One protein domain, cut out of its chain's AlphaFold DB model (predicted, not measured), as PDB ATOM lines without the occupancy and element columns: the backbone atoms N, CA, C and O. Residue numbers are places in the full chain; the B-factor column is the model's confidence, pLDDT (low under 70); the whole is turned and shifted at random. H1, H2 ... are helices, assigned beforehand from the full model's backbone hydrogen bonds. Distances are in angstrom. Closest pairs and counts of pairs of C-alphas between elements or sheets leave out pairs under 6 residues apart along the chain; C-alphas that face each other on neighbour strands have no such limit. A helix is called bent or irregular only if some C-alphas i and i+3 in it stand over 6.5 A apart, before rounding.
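AT A GLANCE: This is residues 2 to 105 of the 435 residues of an uncharacterized protein of Bacillaceae bacterium R1DC41 (UniProt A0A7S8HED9). One long helix, H3, makes the floor of a helical half, and two shorter helices, H1 and H2, lie over the same side of it as a loose V, each crossing a different part of H3. Beside this three-helix half, a stretch of 54 residues with no named element, residues 28 to 81, winds in wide loops from the end of H2 round to the start of H3, and of it residues 57 to 62 stick out free of the rest. The printed part has 104 residues with three named helices, in the order H1, H2, H3, and no named strand; the class is all helix, though under half of the residues, 45 of 104, are in named elements. The whole is compact, with a radius of gyration of the C-alphas of 13.8 A, and its outline is rounded, spanning 37 by 35 by 21 A.

HOW THE PARTS SIT: The printed part begins with H1, residues 2 to 14, which a tight link of 3 residues joins to H2, residues 18 to 27. These two helices are close but not clearly touching, with 1 pair of C-alphas within 8 A, that of Phe 13 and Val 21 at 7.2 A. Their lines stand at a steep tilt of 47 degrees, they run opposite ways, and their centres are 16.5 A apart. A long link of 54 residues, 28 to 81, then leads from H2 to H3, residues 82 to 103. H3 touches H1 with its residues 85 to 93 alone; the closest C-alphas are those of Ile 8 and Glu 86, 6.4 A apart. The lines of H1 and H3 stand at a steep tilt of 58 degrees, and the two run the same way. H3 touches H2 with its residues 96 to 103 alone; the closest C-alphas are those of Phe 27 and Ala 100, 5.2 A apart. The lines of H2 and H3 are about perpendicular, at 76 degrees, with 13.7 A from centre to centre. In H2 and H3 every O i to N i+4 pair is within hydrogen-bond range, while in H1 this holds for 6 of 9 pairs.

IN THESE COORDINATES: H1 runs from Leu 2, whose C-alpha is at (61.035, 67.150, 136.177), to Ala 14, 18.1 A from first to last C-alpha. It is neither bent nor irregular, but only just: C-alphas 8 and 11 are 6.1 A apart. H2 runs from Gln 18 to Phe 27, 14.2 A from first to last C-alpha. In the stretch after it, C-alpha 40 is at (51.321, 50.709, 132.369), and C-alpha 62, the last of the residues that stand free, is at (41.137, 50.856, 132.118). H3 is the longest helix, with 22 residues from Gly 82 to His 103 and 31.3 A from first to last C-alpha; its C-alpha 82 is at (66.788, 78.419, 131.526) and its C-alpha 103 at (35.890, 73.443, 131.793).

THE WHOLE: The two C-alphas farthest apart are those of Gln 62 and Lys 83, 38.8 A, and the first and last printed C-alphas, those of Leu 2 and Gln 105, are 31.6 A apart. The printed part has no cut and runs from residue 2 to residue 105 of a full chain of 435 residues. The link from H2 to H3 is long, and its C-alphas lie 3 to 21 A from the mean of the C-alphas. The mean pLDDT of the printed part is 86.4, and one printed residue, Lys 40, is under 70. The mean pLDDT is 85 for H1, 90 for H2 and 92 for H3.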
ATOM      1  N   LEU A   2      62.298  66.798 135.503       77.69
ATOM      2  CA  LEU A   2      61.035  67.150 136.177       77.69
ATOM      3  C   LEU A   2      61.229  68.115 137.360       77.69
ATOM      4  O   LEU A   2      60.530  69.112 137.440       77.69
ATOM      5  N   THR A   3      62.272  67.933 138.175       81.69
ATOM      6  CA  THR A   3      62.647  68.882 139.244       81.69
ATOM      7  C   THR A   3      62.919  70.299 138.722       81.69
ATOM      8  O   THR A   3      62.561  71.281 139.358       81.69
ATOM      9  N   ARG A   4      63.524  70.423 137.529       82.00
ATOM     10  CA  ARG A   4      63.801  71.722 136.889       82.00
ATOM     11  C   ARG A   4      62.512  72.379 136.386       82.00
ATOM     12  O   ARG A   4      62.412  73.595 136.442       82.00
ATOM     13  N   VAL A   5      61.549  71.585 135.907       84.94
ATOM     14  CA  VAL A   5      60.208  72.064 135.534       84.94
ATOM     15  C   VAL A   5      59.451  72.532 136.778       84.94
ATOM     16  O   VAL A   5      58.961  73.654 136.800       84.94
ATOM     17  N   GLN A   6      59.432  71.718 137.834       83.06
ATOM     18  CA  GLN A   6      58.737  72.019 139.085       83.06
ATOM     19  C   GLN A   6      59.250  73.303 139.750       83.06
ATOM     20  O   GLN A   6      58.445  74.166 140.078       83.06
ATOM     21  N   HIS A   7      60.572  73.495 139.843       86.75
ATOM     22  CA  HIS A   7      61.157  74.724 140.395       86.75
ATOM     23  C   HIS A   7      60.757  76.008 139.655       86.75
ATOM     24  O   HIS A   7      60.821  77.086 140.238       86.75
ATOM     25  N   ILE A   8      60.388  75.913 138.375       86.62
ATOM     26  CA  ILE A   8      59.932  77.059 137.579       86.62
ATOM     27  C   ILE A   8      58.416  77.243 137.714       86.62
ATOM     28  O   ILE A   8      57.938  78.369 137.785       86.62
ATOM     29  N   VAL A   9      57.659  76.147 137.755       87.19
ATOM     30  CA  VAL A   9      56.190  76.168 137.801       87.19
ATOM     31  C   VAL A   9      55.654  76.565 139.181       87.19
ATOM     32  O   VAL A   9      54.677  77.303 139.252       87.19
ATOM     33  N   GLU A  10      56.300  76.145 140.271       86.38
ATOM     34  CA  GLU A  10      55.889  76.484 141.644       86.38
ATOM     35  C   GLU A  10      55.753  78.006 141.872       86.38
ATOM     36  O   GLU A  10      54.684  78.443 142.307       86.38
ATOM     37  N   PRO A  11      56.750  78.850 141.521       87.12
ATOM     38  CA  PRO A  11      56.594  80.304 141.575       87.12
ATOM     39  C   PRO A  11      55.486  80.850 140.668       87.12
ATOM     40  O   PRO A  11      54.862  81.851 141.015       87.12
ATOM     41  N   LEU A  12      55.240  80.231 139.507       87.00
ATOM     42  CA  LEU A  12      54.179  80.672 138.596       87.00
ATOM     43  C   LEU A  12      52.802  80.477 139.231       87.00
ATOM     44  O   LEU A  12      51.993  81.395 139.167       87.00
ATOM     45  N   PHE A  13      52.562  79.344 139.897       86.44
ATOM     46  CA  PHE A  13      51.320  79.112 140.638       86.44
ATOM     47  C   PHE A  13      51.207  79.987 141.889       86.44
ATOM     48  O   PHE A  13      50.133  80.513 142.164       86.44
ATOM     49  N   ALA A  14      52.303  80.206 142.623       85.19
ATOM     50  CA  ALA A  14      52.291  81.034 143.834       85.19
ATOM     51  C   ALA A  14      51.924  82.508 143.572       85.19
ATOM     52  O   ALA A  14      51.440  83.190 144.472       85.19
ATOM     53  N   ASN A  15      52.152  82.997 142.350       87.75
ATOM     54  CA  ASN A  15      51.844  84.367 141.939       87.75
ATOM     55  C   ASN A  15      50.443  84.528 141.313       87.75
ATOM     56  O   ASN A  15      50.100  85.630 140.880       87.75
ATOM     57  N   MET A  16      49.646  83.459 141.221       89.31
ATOM     58  CA  MET A  16      48.292  83.504 140.663       89.31
ATOM     59  C   MET A  16      47.263  84.052 141.654       89.31
ATOM     60  O   MET A  16      47.467  84.050 142.868       89.31
ATOM     61  N   SER A  17      46.124  84.506 141.128       91.31
ATOM     62  CA  SER A  17      44.965  84.837 141.956       91.31
ATOM     63  C   SER A  17      44.360  83.571 142.579       91.31
ATOM     64  O   SER A  17      44.463  82.483 142.013       91.31
ATOM     65  N   GLN A  18      43.684  83.707 143.726       89.88
ATOM     66  CA  GLN A  18      43.028  82.563 144.374       89.88
ATOM     67  C   GLN A  18      41.977  81.908 143.459       89.88
ATOM     68  O   GLN A  18      41.872  80.691 143.420       89.88
ATOM     69  N   GLU A  19      41.247  82.703 142.673       89.69
ATOM     70  CA  GLU A  19      40.240  82.197 141.732       89.69
ATOM     71  C   GLU A  19      40.856  81.338 140.613       89.69
ATOM     72  O   GLU A  19      40.295  80.309 140.222       89.69
ATOM     73  N   ASP A  20      42.017  81.748 140.096       90.50
ATOM     74  CA  ASP A  20      42.751  80.990 139.081       90.50
ATOM     75  C   ASP A  20      43.270  79.666 139.664       90.50
ATOM     76  O   ASP A  20      43.158  78.621 139.019       90.50
ATOM     77  N   VAL A  21      43.772  79.699 140.904       90.00
ATOM     78  CA  VAL A  21      44.217  78.508 141.641       90.00
ATOM     79  C   VAL A  21      43.063  77.530 141.858       90.00
ATOM     80  O   VAL A  21      43.210  76.348 141.549       90.00
ATOM     81  N   ASP A  22      41.909  78.008 142.328       90.56
ATOM     82  CA  ASP A  22      40.728  77.172 142.565       90.56
ATOM     83  C   ASP A  22      40.223  76.539 141.257       90.56
ATOM     84  O   ASP A  22      39.881  75.357 141.221       90.56
ATOM     85  N   SER A  23      40.242  77.300 140.156       90.50
ATOM     86  CA  SER A  23      39.847  76.803 138.830       90.50
ATOM     87  C   SER A  23      40.796  75.712 138.323       90.50
ATOM     88  O   SER A  23      40.346  74.703 137.783       90.50
ATOM     89  N   LEU A  24      42.108  75.892 138.501       91.19
ATOM     90  CA  LEU A  24      43.109  74.887 138.141       91.19
ATOM     91  C   LEU A  24      42.997  73.629 139.003       91.19
ATOM     92  O   LEU A  24      43.126  72.529 138.472       91.19
ATOM     93  N   LEU A  25      42.756  73.776 140.307       90.94
ATOM     94  CA  LEU A  25      42.561  72.647 141.217       90.94
ATOM     95  C   LEU A  25      41.361  71.798 140.806       90.94
ATOM     96  O   LEU A  25      41.488  70.578 140.758       90.94
ATOM     97  N   ASP A  26      40.233  72.428 140.485       89.69
ATOM     98  CA  ASP A  26      39.041  71.732 139.994       89.69
ATOM     99  C   ASP A  26      39.343  70.980 138.686       89.69
ATOM    100  O   ASP A  26      39.153  69.767 138.597       89.69
ATOM    101  N   PHE A  27      39.951  71.665 137.713       91.19
ATOM    102  CA  PHE A  27      40.300  71.087 136.410       91.19
ATOM    103  C   PHE A  27      41.315  69.932 136.487       91.19
ATOM    104  O   PHE A  27      41.227  68.975 135.718       91.19
ATOM    105  N   LEU A  28      42.282  70.006 137.405       88.31
ATOM    106  CA  LEU A  28      43.338  69.002 137.586       88.31
ATOM    107  C   LEU A  28      42.981  67.911 138.611       88.31
ATOM    108  O   LEU A  28      43.806  67.032 138.873       88.31
ATOM    109  N   GLY A  29      41.790  67.947 139.215       84.12
ATOM    110  CA  GLY A  29      41.354  66.936 140.184       84.12
ATOM    111  C   GLY A  29      42.031  67.035 141.559       84.12
ATOM    112  O   GLY A  29      42.272  66.015 142.205       84.12
ATOM    113  N   GLY A  30      42.342  68.250 142.018       81.31
ATOM    114  CA  GLY A  30      42.757  68.546 143.395       81.31
ATOM    115  C   GLY A  30      44.262  68.707 143.624       81.31
ATOM    116  O   GLY A  30      44.692  68.775 144.776       81.31
ATOM    117  N   SER A  31      45.078  68.784 142.566       82.00
ATOM    118  CA  SER A  31      46.528  68.991 142.695       82.00
ATOM    119  C   SER A  31      47.069  70.037 141.717       82.00
ATOM    120  O   SER A  31      46.686  70.065 140.554       82.00
ATOM    121  N   LEU A  32      47.984  70.894 142.186       82.75
ATOM    122  CA  LEU A  32      48.643  71.935 141.382       82.75
ATOM    123  C   LEU A  32      49.955  71.420 140.783       82.75
ATOM    124  O   LEU A  32      51.026  71.985 141.001       82.75
ATOM    125  N   TYR A  33      49.876  70.320 140.044       83.88
ATOM    126  CA  TYR A  33      51.006  69.785 139.291       83.88
ATOM    127  C   TYR A  33      50.623  69.660 137.823       83.88
ATOM    128  O   TYR A  33      49.522  69.224 137.494       83.88
ATOM    129  N   LEU A  34      51.546  70.018 136.928       85.69
ATOM    130  CA  LEU A  34      51.336  69.762 135.507       85.69
ATOM    131  C   LEU A  34      51.364  68.243 135.264       85.69
ATOM    132  O   LEU A  34      52.321  67.587 135.691       85.69
ATOM    133  N   PRO A  35      50.354  67.674 134.589       86.06
ATOM    134  CA  PRO A  35      50.242  66.234 134.429       86.06
ATOM    135  C   PRO A  35      51.318  65.698 133.479       86.06
ATOM    136  O   PRO A  35      51.539  66.207 132.376       86.06
ATOM    137  N   VAL A  36      51.970  64.626 133.927       84.06
ATOM    138  CA  VAL A  36      52.979  63.861 133.188       84.06
ATOM    139  C   VAL A  36      52.467  62.421 133.075       84.06
ATOM    140  O   VAL A  36      52.132  61.837 134.107       84.06
ATOM    141  N   PRO A  37      52.370  61.831 131.870       82.44
ATOM    142  CA  PRO A  37      51.869  60.470 131.730       82.44
ATOM    143  C   PRO A  37      52.846  59.435 132.282       82.44
ATOM    144  O   PRO A  37      54.068  59.584 132.194       82.44
ATOM    145  N   VAL A  38      52.272  58.333 132.755       80.81
ATOM    146  CA  VAL A  38      52.990  57.131 133.177       80.81
ATOM    147  C   VAL A  38      52.469  55.954 132.351       80.81
ATOM    148  O   VAL A  38      51.255  55.780 132.219       80.81
ATOM    149  N   TYR A  39      53.367  55.162 131.767       75.19
ATOM    150  CA  TYR A  39      53.009  53.919 131.083       75.19
ATOM    151  C   TYR A  39      52.482  52.876 132.077       75.19
ATOM    152  O   TYR A  39      52.743  52.934 133.276       75.19
ATOM    153  N   LYS A  40      51.781  51.857 131.562       69.75
ATOM    154  CA  LYS A  40      51.321  50.709 132.369       69.75
ATOM    155  C   LYS A  40      52.462  49.947 133.056       69.75
ATOM    156  O   LYS A  40      52.210  49.259 134.034       69.75
ATOM    157  N   GLU A  41      53.685  50.086 132.551       73.00
ATOM    158  CA  GLU A  41      54.916  49.507 133.107       73.00
ATOM    159  C   GLU A  41      55.627  50.456 134.095       73.00
ATOM    160  O   GLU A  41      56.798  50.270 134.394       73.00
ATOM    161  N   GLU A  42      54.934  51.494 134.582       72.44
ATOM    162  CA  GLU A  42      55.456  52.533 135.490       72.44
ATOM    163  C   GLU A  42      56.582  53.407 134.902       72.44
ATOM    164  O   GLU A  42      57.189  54.220 135.603       72.44
ATOM    165  N   GLU A  43      56.832  53.320 133.594       76.69
ATOM    166  CA  GLU A  43      57.776  54.206 132.918       76.69
ATOM    167  C   GLU A  43      57.189  55.613 132.731       76.69
ATOM    168  O   GLU A  43      56.075  55.796 132.236       76.69
ATOM    169  N   LEU A  44      57.956  56.637 133.110       78.06
ATOM    170  CA  LEU A  44      57.576  58.038 132.927       78.06
ATOM    171  C   LEU A  44      57.727  58.450 131.462       78.06
ATOM    172  O   LEU A  44      58.807  58.308 130.888       78.06
ATOM    173  N   TYR A  45      56.692  59.067 130.890       81.00
ATOM    174  CA  TYR A  45      56.792  59.731 129.593       81.00
ATOM    175  C   TYR A  45      57.122  61.219 129.806       81.00
ATOM    176  O   TYR A  45      56.256  61.977 130.239       81.00
ATOM    177  N   PRO A  46      58.360  61.689 129.545       78.88
ATOM    178  CA  PRO A  46      58.844  62.994 130.005       78.88
ATOM    179  C   PRO A  46      58.391  64.160 129.103       78.88
ATOM    180  O   PRO A  46      59.191  65.027 128.746       78.88
ATOM    181  N   GLN A  47      57.118  64.189 128.717       84.69
ATOM    182  CA  GLN A  47      56.488  65.279 127.970       84.69
ATOM    183  C   GLN A  47      55.238  65.753 128.708       84.69
ATOM    184  O   GLN A  47      54.517  64.950 129.300       84.69
ATOM    185  N   LEU A  48      54.983  67.059 128.670       88.81
ATOM    186  CA  LEU A  48      53.779  67.628 129.268       88.81
ATOM    187  C   LEU A  48      52.599  67.426 128.318       88.81
ATOM    188  O   LEU A  48      52.722  67.643 127.105       88.81
ATOM    189  N   LEU A  49      51.464  67.019 128.884       90.25
ATOM    190  CA  LEU A  49      50.201  66.928 128.161       90.25
ATOM    191  C   LEU A  49      49.653  68.324 127.872       90.25
ATOM    192  O   LEU A  49      49.817  69.255 128.666       90.25
ATOM    193  N   ARG A  50      48.986  68.463 126.734       91.94
ATOM    194  CA  ARG A  50      48.200  69.642 126.385       91.94
ATOM    195  C   ARG A  50      46.884  69.638 127.169       91.94
ATOM    196  O   ARG A  50      46.243  68.595 127.224       91.94
ATOM    197  N   PRO A  51      46.446  70.754 127.763       92.69
ATOM    198  CA  PRO A  51      45.247  70.771 128.603       92.69
ATOM    199  C   PRO A  51      43.956  70.418 127.844       92.69
ATOM    200  O   PRO A  51      43.024  69.863 128.428       92.69
ATOM    201  N   GLU A  52      43.905  70.633 126.530       91.25
ATOM    202  CA  GLU A  52      42.782  70.258 125.663       91.25
ATOM    203  C   GLU A  52      42.518  68.745 125.643       91.25
ATOM    204  O   GLU A  52      41.441  68.311 125.230       91.25
ATOM    205  N   THR A  53      43.464  67.918 126.101       88.44
ATOM    206  CA  THR A  53      43.242  66.473 126.241       88.44
ATOM    207  C   THR A  53      42.220  66.148 127.317       88.44
ATOM    208  O   THR A  53      41.553  65.124 127.209       88.44
ATOM    209  N   PHE A  54      42.098  66.993 128.342       87.69
ATOM    210  CA  PHE A  54      41.172  66.810 129.466       87.69
ATOM    211  C   PHE A  54      39.853  67.564 129.262       87.69
ATOM    212  O   PHE A  54      38.857  67.289 129.925       87.69
ATOM    213  N   LEU A  55      39.831  68.526 128.339       89.62
ATOM    214  CA  LEU A  55      38.683  69.392 128.125       89.62
ATOM    215  C   LEU A  55      37.539  68.626 127.437       89.62
ATOM    216  O   LEU A  55      37.672  68.191 126.295       89.62
ATOM    217  N   TRP A  56      36.420  68.465 128.152       87.94
ATOM    218  CA  TRP A  56      35.179  67.808 127.698       87.94
ATOM    219  C   TRP A  56      35.336  66.358 127.212       87.94
ATOM    220  O   TRP A  56      34.464  65.835 126.521       87.94
ATOM    221  N   LYS A  57      36.439  65.694 127.569       82.44
ATOM    222  CA  LYS A  57      36.723  64.308 127.192       82.44
ATOM    223  C   LYS A  57      36.818  63.437 128.432       82.44
ATOM    224  O   LYS A  57      37.641  63.686 129.309       82.44
ATOM    225  N   GLU A  58      36.032  62.371 128.457       77.81
ATOM    226  CA  GLU A  58      36.187  61.304 129.439       77.81
ATOM    227  C   GLU A  58      37.136  60.234 128.893       77.81
ATOM    228  O   GLU A  58      36.922  59.671 127.817       77.81
ATOM    229  N   HIS A  59      38.194  59.938 129.645       78.75
ATOM    230  CA  HIS A  59      39.131  58.866 129.311       78.75
ATOM    231  C   HIS A  59      38.805  57.608 130.109       78.75
ATOM    232  O   HIS A  59      38.460  57.662 131.288       78.75
ATOM    233  N   SER A  60      38.940  56.443 129.473       77.31
ATOM    234  CA  SER A  60      38.698  55.165 130.144       77.31
ATOM    235  C   SER A  60      39.731  54.927 131.243       77.31
ATOM    236  O   SER A  60      40.922  54.824 130.958       77.31
ATOM    237  N   LEU A  61      39.267  54.690 132.470       75.12
ATOM    238  CA  LEU A  61      40.129  54.304 133.593       75.12
ATOM    239  C   LEU A  61      40.944  53.021 133.320       75.12
ATOM    240  O   LEU A  61      42.017  52.841 133.882       75.12
ATOM    241  N   GLN A  62      40.465  52.126 132.443       76.69
ATOM    242  CA  GLN A  62      41.137  50.856 132.118       76.69
ATOM    243  C   GLN A  62      42.201  50.987 131.013       76.69
ATOM    244  O   GLN A  62      43.183  50.231 130.972       76.69
ATOM    245  N   ARG A  63      41.981  51.898 130.059       76.19
ATOM    246  CA  ARG A  63      42.867  52.087 128.897       76.19
ATOM    247  C   ARG A  63      43.819  53.270 129.066       76.19
ATOM    248  O   ARG A  63      44.897  53.220 128.486       76.19
ATOM    249  N   GLY A  64      43.474  54.244 129.907       77.38
ATOM    250  CA  GLY A  64      44.221  55.486 130.076       77.38
ATOM    251  C   GLY A  64      44.075  56.422 128.874       77.38
ATOM    252  O   GLY A  64      43.267  56.183 127.974       77.38
ATOM    253  N   ILE A  65      44.870  57.491 128.873       78.69
ATOM    254  CA  ILE A  65      44.956  58.452 127.766       78.69
ATOM    255  C   ILE A  65      45.854  57.845 126.670       78.69
ATOM    256  O   ILE A  65      46.944  57.364 126.996       78.69
ATOM    257  N   PRO A  66      45.447  57.846 125.386       79.62
ATOM    258  CA  PRO A  66      46.308  57.377 124.300       79.62
ATOM    259  C   PRO A  66      47.585  58.225 124.215       79.62
ATOM    260  O   PRO A  66      47.526  59.443 124.350       79.62
ATOM    261  N   ILE A  67      48.745  57.614 123.959       76.94
ATOM    262  CA  ILE A  67      50.013  58.351 123.810       76.94
ATOM    263  C   ILE A  67      50.213  58.686 122.329       76.94
ATOM    264  O   ILE A  67      50.964  58.033 121.604       76.94
ATOM    265  N   GLU A  68      49.485  59.702 121.872       83.50
ATOM    266  CA  GLU A  68      49.569  60.249 120.517       83.50
ATOM    267  C   GLU A  68      50.313  61.586 120.539       83.50
ATOM    268  O   GLU A  68      50.099  62.412 121.423       83.50
ATOM    269  N   LYS A  69      51.184  61.828 119.550       83.69
ATOM    270  CA  LYS A  69      52.057  63.019 119.514       83.69
ATOM    271  C   LYS A  69      51.295  64.348 119.606       83.69
ATOM    272  O   LYS A  69      51.846  65.329 120.092       83.69
ATOM    273  N   GLU A  70      50.052  64.383 119.135       85.44
ATOM    274  CA  GLU A  70      49.198  65.576 119.093       85.44
ATOM    275  C   GLU A  70      48.774  66.062 120.485       85.44
ATOM    276  O   GLU A  70      48.548  67.255 120.682       85.44
ATOM    277  N   TYR A  71      48.742  65.160 121.468       87.62
ATOM    278  CA  TYR A  71      48.380  65.450 122.857       87.62
ATOM    279  C   TYR A  71      49.515  66.057 123.675       87.62
ATOM    280  O   TYR A  71      49.297  66.454 124.817       87.62
ATOM    281  N   PHE A  72      50.716  66.161 123.109       90.06
ATOM    282  CA  PHE A  72      51.901  66.635 123.810       90.06
ATOM    283  C   PHE A  72      52.434  67.939 123.224       90.06
ATOM    284  O   PHE A  72      52.220  68.292 122.055       90.06
ATOM    285  N   TYR A  73      53.170  68.674 124.050       90.12
ATOM    286  CA  TYR A  73      54.019  69.753 123.563       90.12
ATOM    287  C   TYR A  73      55.268  69.153 122.892       90.12
ATOM    288  O   TYR A  73      55.962  68.345 123.510       90.12
ATOM    289  N   PRO A  74      55.588  69.525 121.638       88.06
ATOM    290  CA  PRO A  74      56.669  68.894 120.875       88.06
ATOM    291  C   PRO A  74      58.082  69.296 121.334       88.06
ATOM    292  O   PRO A  74      59.069  68.736 120.854       88.06
ATOM    293  N   GLN A  75      58.212  70.296 122.210       87.38
ATOM    294  CA  GLN A  75      59.496  70.837 122.644       87.38
ATOM    295  C   GLN A  75      60.287  69.823 123.481       87.38
ATOM    296  O   GLN A  75      59.785  69.244 124.440       87.38
ATOM    297  N   ASN A  76      61.578  69.675 123.177       85.06
ATOM    298  CA  ASN A  76      62.491  68.910 124.019       85.06
ATOM    299  C   ASN A  76      63.021  69.792 125.162       85.06
ATOM    300  O   ASN A  76      63.953  70.574 124.972       85.06
ATOM    301  N   TYR A  77      62.464  69.642 126.366       84.94
ATOM    302  CA  TYR A  77      62.801  70.495 127.517       84.94
ATOM    303  C   TYR A  77      64.265  70.379 127.975       84.94
ATOM    304  O   TYR A  77      64.778  71.297 128.616       84.94
ATOM    305  N   SER A  78      64.956  69.281 127.647       82.50
ATOM    306  CA  SER A  78      66.383  69.117 127.965       82.50
ATOM    307  C   SER A  78      67.290  70.028 127.128       82.50
ATOM    308  O   SER A  78      68.351  70.423 127.605       82.50
ATOM    309  N   ALA A  79      66.845  70.409 125.925       86.44
ATOM    310  CA  ALA A  79      67.591  71.252 124.992       86.44
ATOM    311  C   ALA A  79      67.341  72.759 125.187       86.44
ATOM    312  O   ALA A  79      68.075  73.574 124.636       86.44
ATOM    313  N   LEU A  80      66.319  73.141 125.964       87.50
ATOM    314  CA  LEU A  80      65.982  74.543 126.221       87.50
ATOM    315  C   LEU A  80      66.914  75.158 127.274       87.50
ATOM    316  O   LEU A  80      67.168  74.559 128.330       87.50
ATOM    317  N   SER A  81      67.355  76.397 127.045       89.88
ATOM    318  CA  SER A  81      68.020  77.207 128.073       89.88
ATOM    319  C   SER A  81      67.071  77.533 129.238       89.88
ATOM    320  O   SER A  81      65.864  77.306 129.165       89.88
ATOM    321  N   GLY A  82      67.600  78.059 130.352       88.00
ATOM    322  CA  GLY A  82      66.788  78.419 131.526       88.00
ATOM    323  C   GLY A  82      65.631  79.367 131.190       88.00
ATOM    324  O   GLY A  82      64.486  79.060 131.501       88.00
ATOM    325  N   LYS A  83      65.923  80.456 130.467       89.06
ATOM    326  CA  LYS A  83      64.932  81.469 130.063       89.06
ATOM    327  C   LYS A  83      63.927  80.953 129.031       89.06
ATOM    328  O   LYS A  83      62.756  81.317 129.067       89.06
ATOM    329  N   GLU A  84      64.372  80.121 128.090       91.38
ATOM    330  CA  GLU A  84      63.473  79.522 127.095       91.38
ATOM    331  C   GLU A  84      62.510  78.529 127.736       91.38
ATOM    332  O   GLU A  84      61.335  78.507 127.373       91.38
ATOM    333  N   LEU A  85      63.004  77.742 128.697       90.56
ATOM    334  CA  LEU A  85      62.181  76.828 129.473       90.56
ATOM    335  C   LEU A  85      61.162  77.595 130.321       90.56
ATOM    336  O   LEU A  85      59.996  77.224 130.318       90.56
ATOM    337  N   GLU A  86      61.575  78.675 130.988       91.12
ATOM    338  CA  GLU A  86      60.679  79.545 131.757       91.12
ATOM    339  C   GLU A  86      59.551  80.109 130.894       91.12
ATOM    340  O   GLU A  86      58.384  79.845 131.169       91.12
ATOM    341  N   ARG A  87      59.883  80.767 129.777       91.38
ATOM    342  CA  ARG A  87      58.886  81.298 128.835       91.38
ATOM    343  C   ARG A  87      57.933  80.217 128.321       91.38
ATOM    344  O   ARG A  87      56.740  80.465 128.171       91.38
ATOM    345  N   HIS A  88      58.455  79.029 128.016       92.38
ATOM    346  CA  HIS A  88      57.636  77.922 127.537       92.38
ATOM    347  C   HIS A  88      56.682  77.404 128.619       92.38
ATOM    348  O   HIS A  88      55.503  77.214 128.339       92.38
ATOM    349  N   LEU A  89      57.165  77.221 129.849       91.88
ATOM    350  CA  LEU A  89      56.342  76.775 130.970       91.88
ATOM    351  C   LEU A  89      55.294  77.819 131.361       91.88
ATOM    352  O   LEU A  89      54.166  77.435 131.645       91.88
ATOM    353  N   SER A  90      55.605  79.118 131.292       91.38
ATOM    354  CA  SER A  90      54.603  80.176 131.470       91.38
ATOM    355  C   SER A  90      53.474  80.080 130.443       91.38
ATOM    356  O   SER A  90      52.313  80.226 130.815       91.38
ATOM    357  N   LYS A  91      53.791  79.777 129.175       92.38
ATOM    358  CA  LYS A  91      52.775  79.529 128.143       92.38
ATOM    359  C   LYS A  91      51.915  78.309 128.480       92.38
ATOM    360  O   LYS A  91      50.700  78.421 128.475       92.38
ATOM    361  N   ILE A  92      52.536  77.183 128.837       93.69
ATOM    362  CA  ILE A  92      51.800  75.964 129.211       93.69
ATOM    363  C   ILE A  92      50.861  76.247 130.385       93.69
ATOM    364  O   ILE A  92      49.693  75.887 130.343       93.69
ATOM    365  N   VAL A  93      51.349  76.915 131.429       92.31
ATOM    366  CA  VAL A  93      50.535  77.277 132.594       92.31
ATOM    367  C   VAL A  93      49.350  78.168 132.194       92.31
ATOM    368  O   VAL A  93      48.242  77.951 132.683       92.31
ATOM    369  N   ALA A  94      49.546  79.116 131.271       92.44
ATOM    370  CA  ALA A  94      48.459  79.928 130.723       92.44
ATOM    371  C   ALA A  94      47.441  79.090 129.924       92.44
ATOM    372  O   ALA A  94      46.239  79.277 130.106       92.44
ATOM    373  N   ASP A  95      47.901  78.131 129.112       94.62
ATOM    374  CA  ASP A  95      47.035  77.200 128.376       94.62
ATOM    375  C   ASP A  95      46.162  76.382 129.351       94.62
ATOM    376  O   ASP A  95      44.947  76.276 129.174       94.62
ATOM    377  N   TYR A  96      46.758  75.853 130.429       94.50
ATOM    378  CA  TYR A  96      46.032  75.109 131.468       94.50
ATOM    379  C   TYR A  96      44.994  75.974 132.173       94.50
ATOM    380  O   TYR A  96      43.864  75.532 132.376       94.50
ATOM    381  N   LEU A  97      45.357  77.208 132.524       93.00
ATOM    382  CA  LEU A  97      44.442  78.131 133.181       93.00
ATOM    383  C   LEU A  97      43.263  78.498 132.273       93.00
ATOM    384  O   LEU A  97      42.121  78.552 132.731       93.00
ATOM    385  N   PHE A  98      43.522  78.721 130.987       95.06
ATOM    386  CA  PHE A  98      42.479  79.000 130.008       95.06
ATOM    387  C   PHE A  98      41.510  77.819 129.882       95.06
ATOM    388  O   PHE A  98      40.306  77.992 130.062       95.06
ATOM    389  N   CYS A  99      42.014  76.597 129.687       95.31
ATOM    390  CA  CYS A  99      41.164  75.405 129.630       95.31
ATOM    391  C   CYS A  99      40.400  75.150 130.935       95.31
ATOM    392  O   CYS A  99      39.232  74.771 130.876       95.31
ATOM    393  N   ALA A 100      41.002  75.414 132.097       93.56
ATOM    394  CA  ALA A 100      40.322  75.312 133.386       93.56
ATOM    395  C   ALA A 100      39.124  76.270 133.488       93.56
ATOM    396  O   ALA A 100      38.054  75.893 133.967       93.56
ATOM    397  N   LYS A 101      39.255  77.497 132.969       92.19
ATOM    398  CA  LYS A 101      38.135  78.451 132.882       92.19
ATOM    399  C   LYS A 101      37.030  77.943 131.958       92.19
ATOM    400  O   LYS A 101      35.853  78.073 132.295       92.19
ATOM    401  N   LEU A 102      37.393  77.332 130.830       94.06
ATOM    402  CA  LEU A 102      36.430  76.759 129.885       94.06
ATOM    403  C   LEU A 102      35.723  75.510 130.426       94.06
ATOM    404  O   LEU A 102      34.547  75.308 130.120       94.06
ATOM    405  N   HIS A 103      36.404  74.702 131.243       93.19
ATOM    406  CA  HIS A 103      35.890  73.443 131.793       93.19
ATOM    407  C   HIS A 103      34.633  73.612 132.659       93.19
ATOM    408  O   HIS A 103      33.818  72.698 132.745       93.19
ATOM    409  N   LYS A 104      34.420  74.806 133.227       90.88
ATOM    410  CA  LYS A 104      33.226  75.149 134.021       90.88
ATOM    411  C   LYS A 104      31.905  75.010 133.245       90.88
ATOM    412  O   LYS A 104      30.835  75.075 133.847       90.88
ATOM    413  N   GLN A 105      31.964  74.883 131.920       92.94
ATOM    414  CA  GLN A 105      30.812  74.723 131.034       92.94
ATOM    415  C   GLN A 105      31.041  73.573 130.054       92.94
ATOM    416  O   GLN A 105      32.181  73.272 129.696       92.94
TER     417      GLN A 105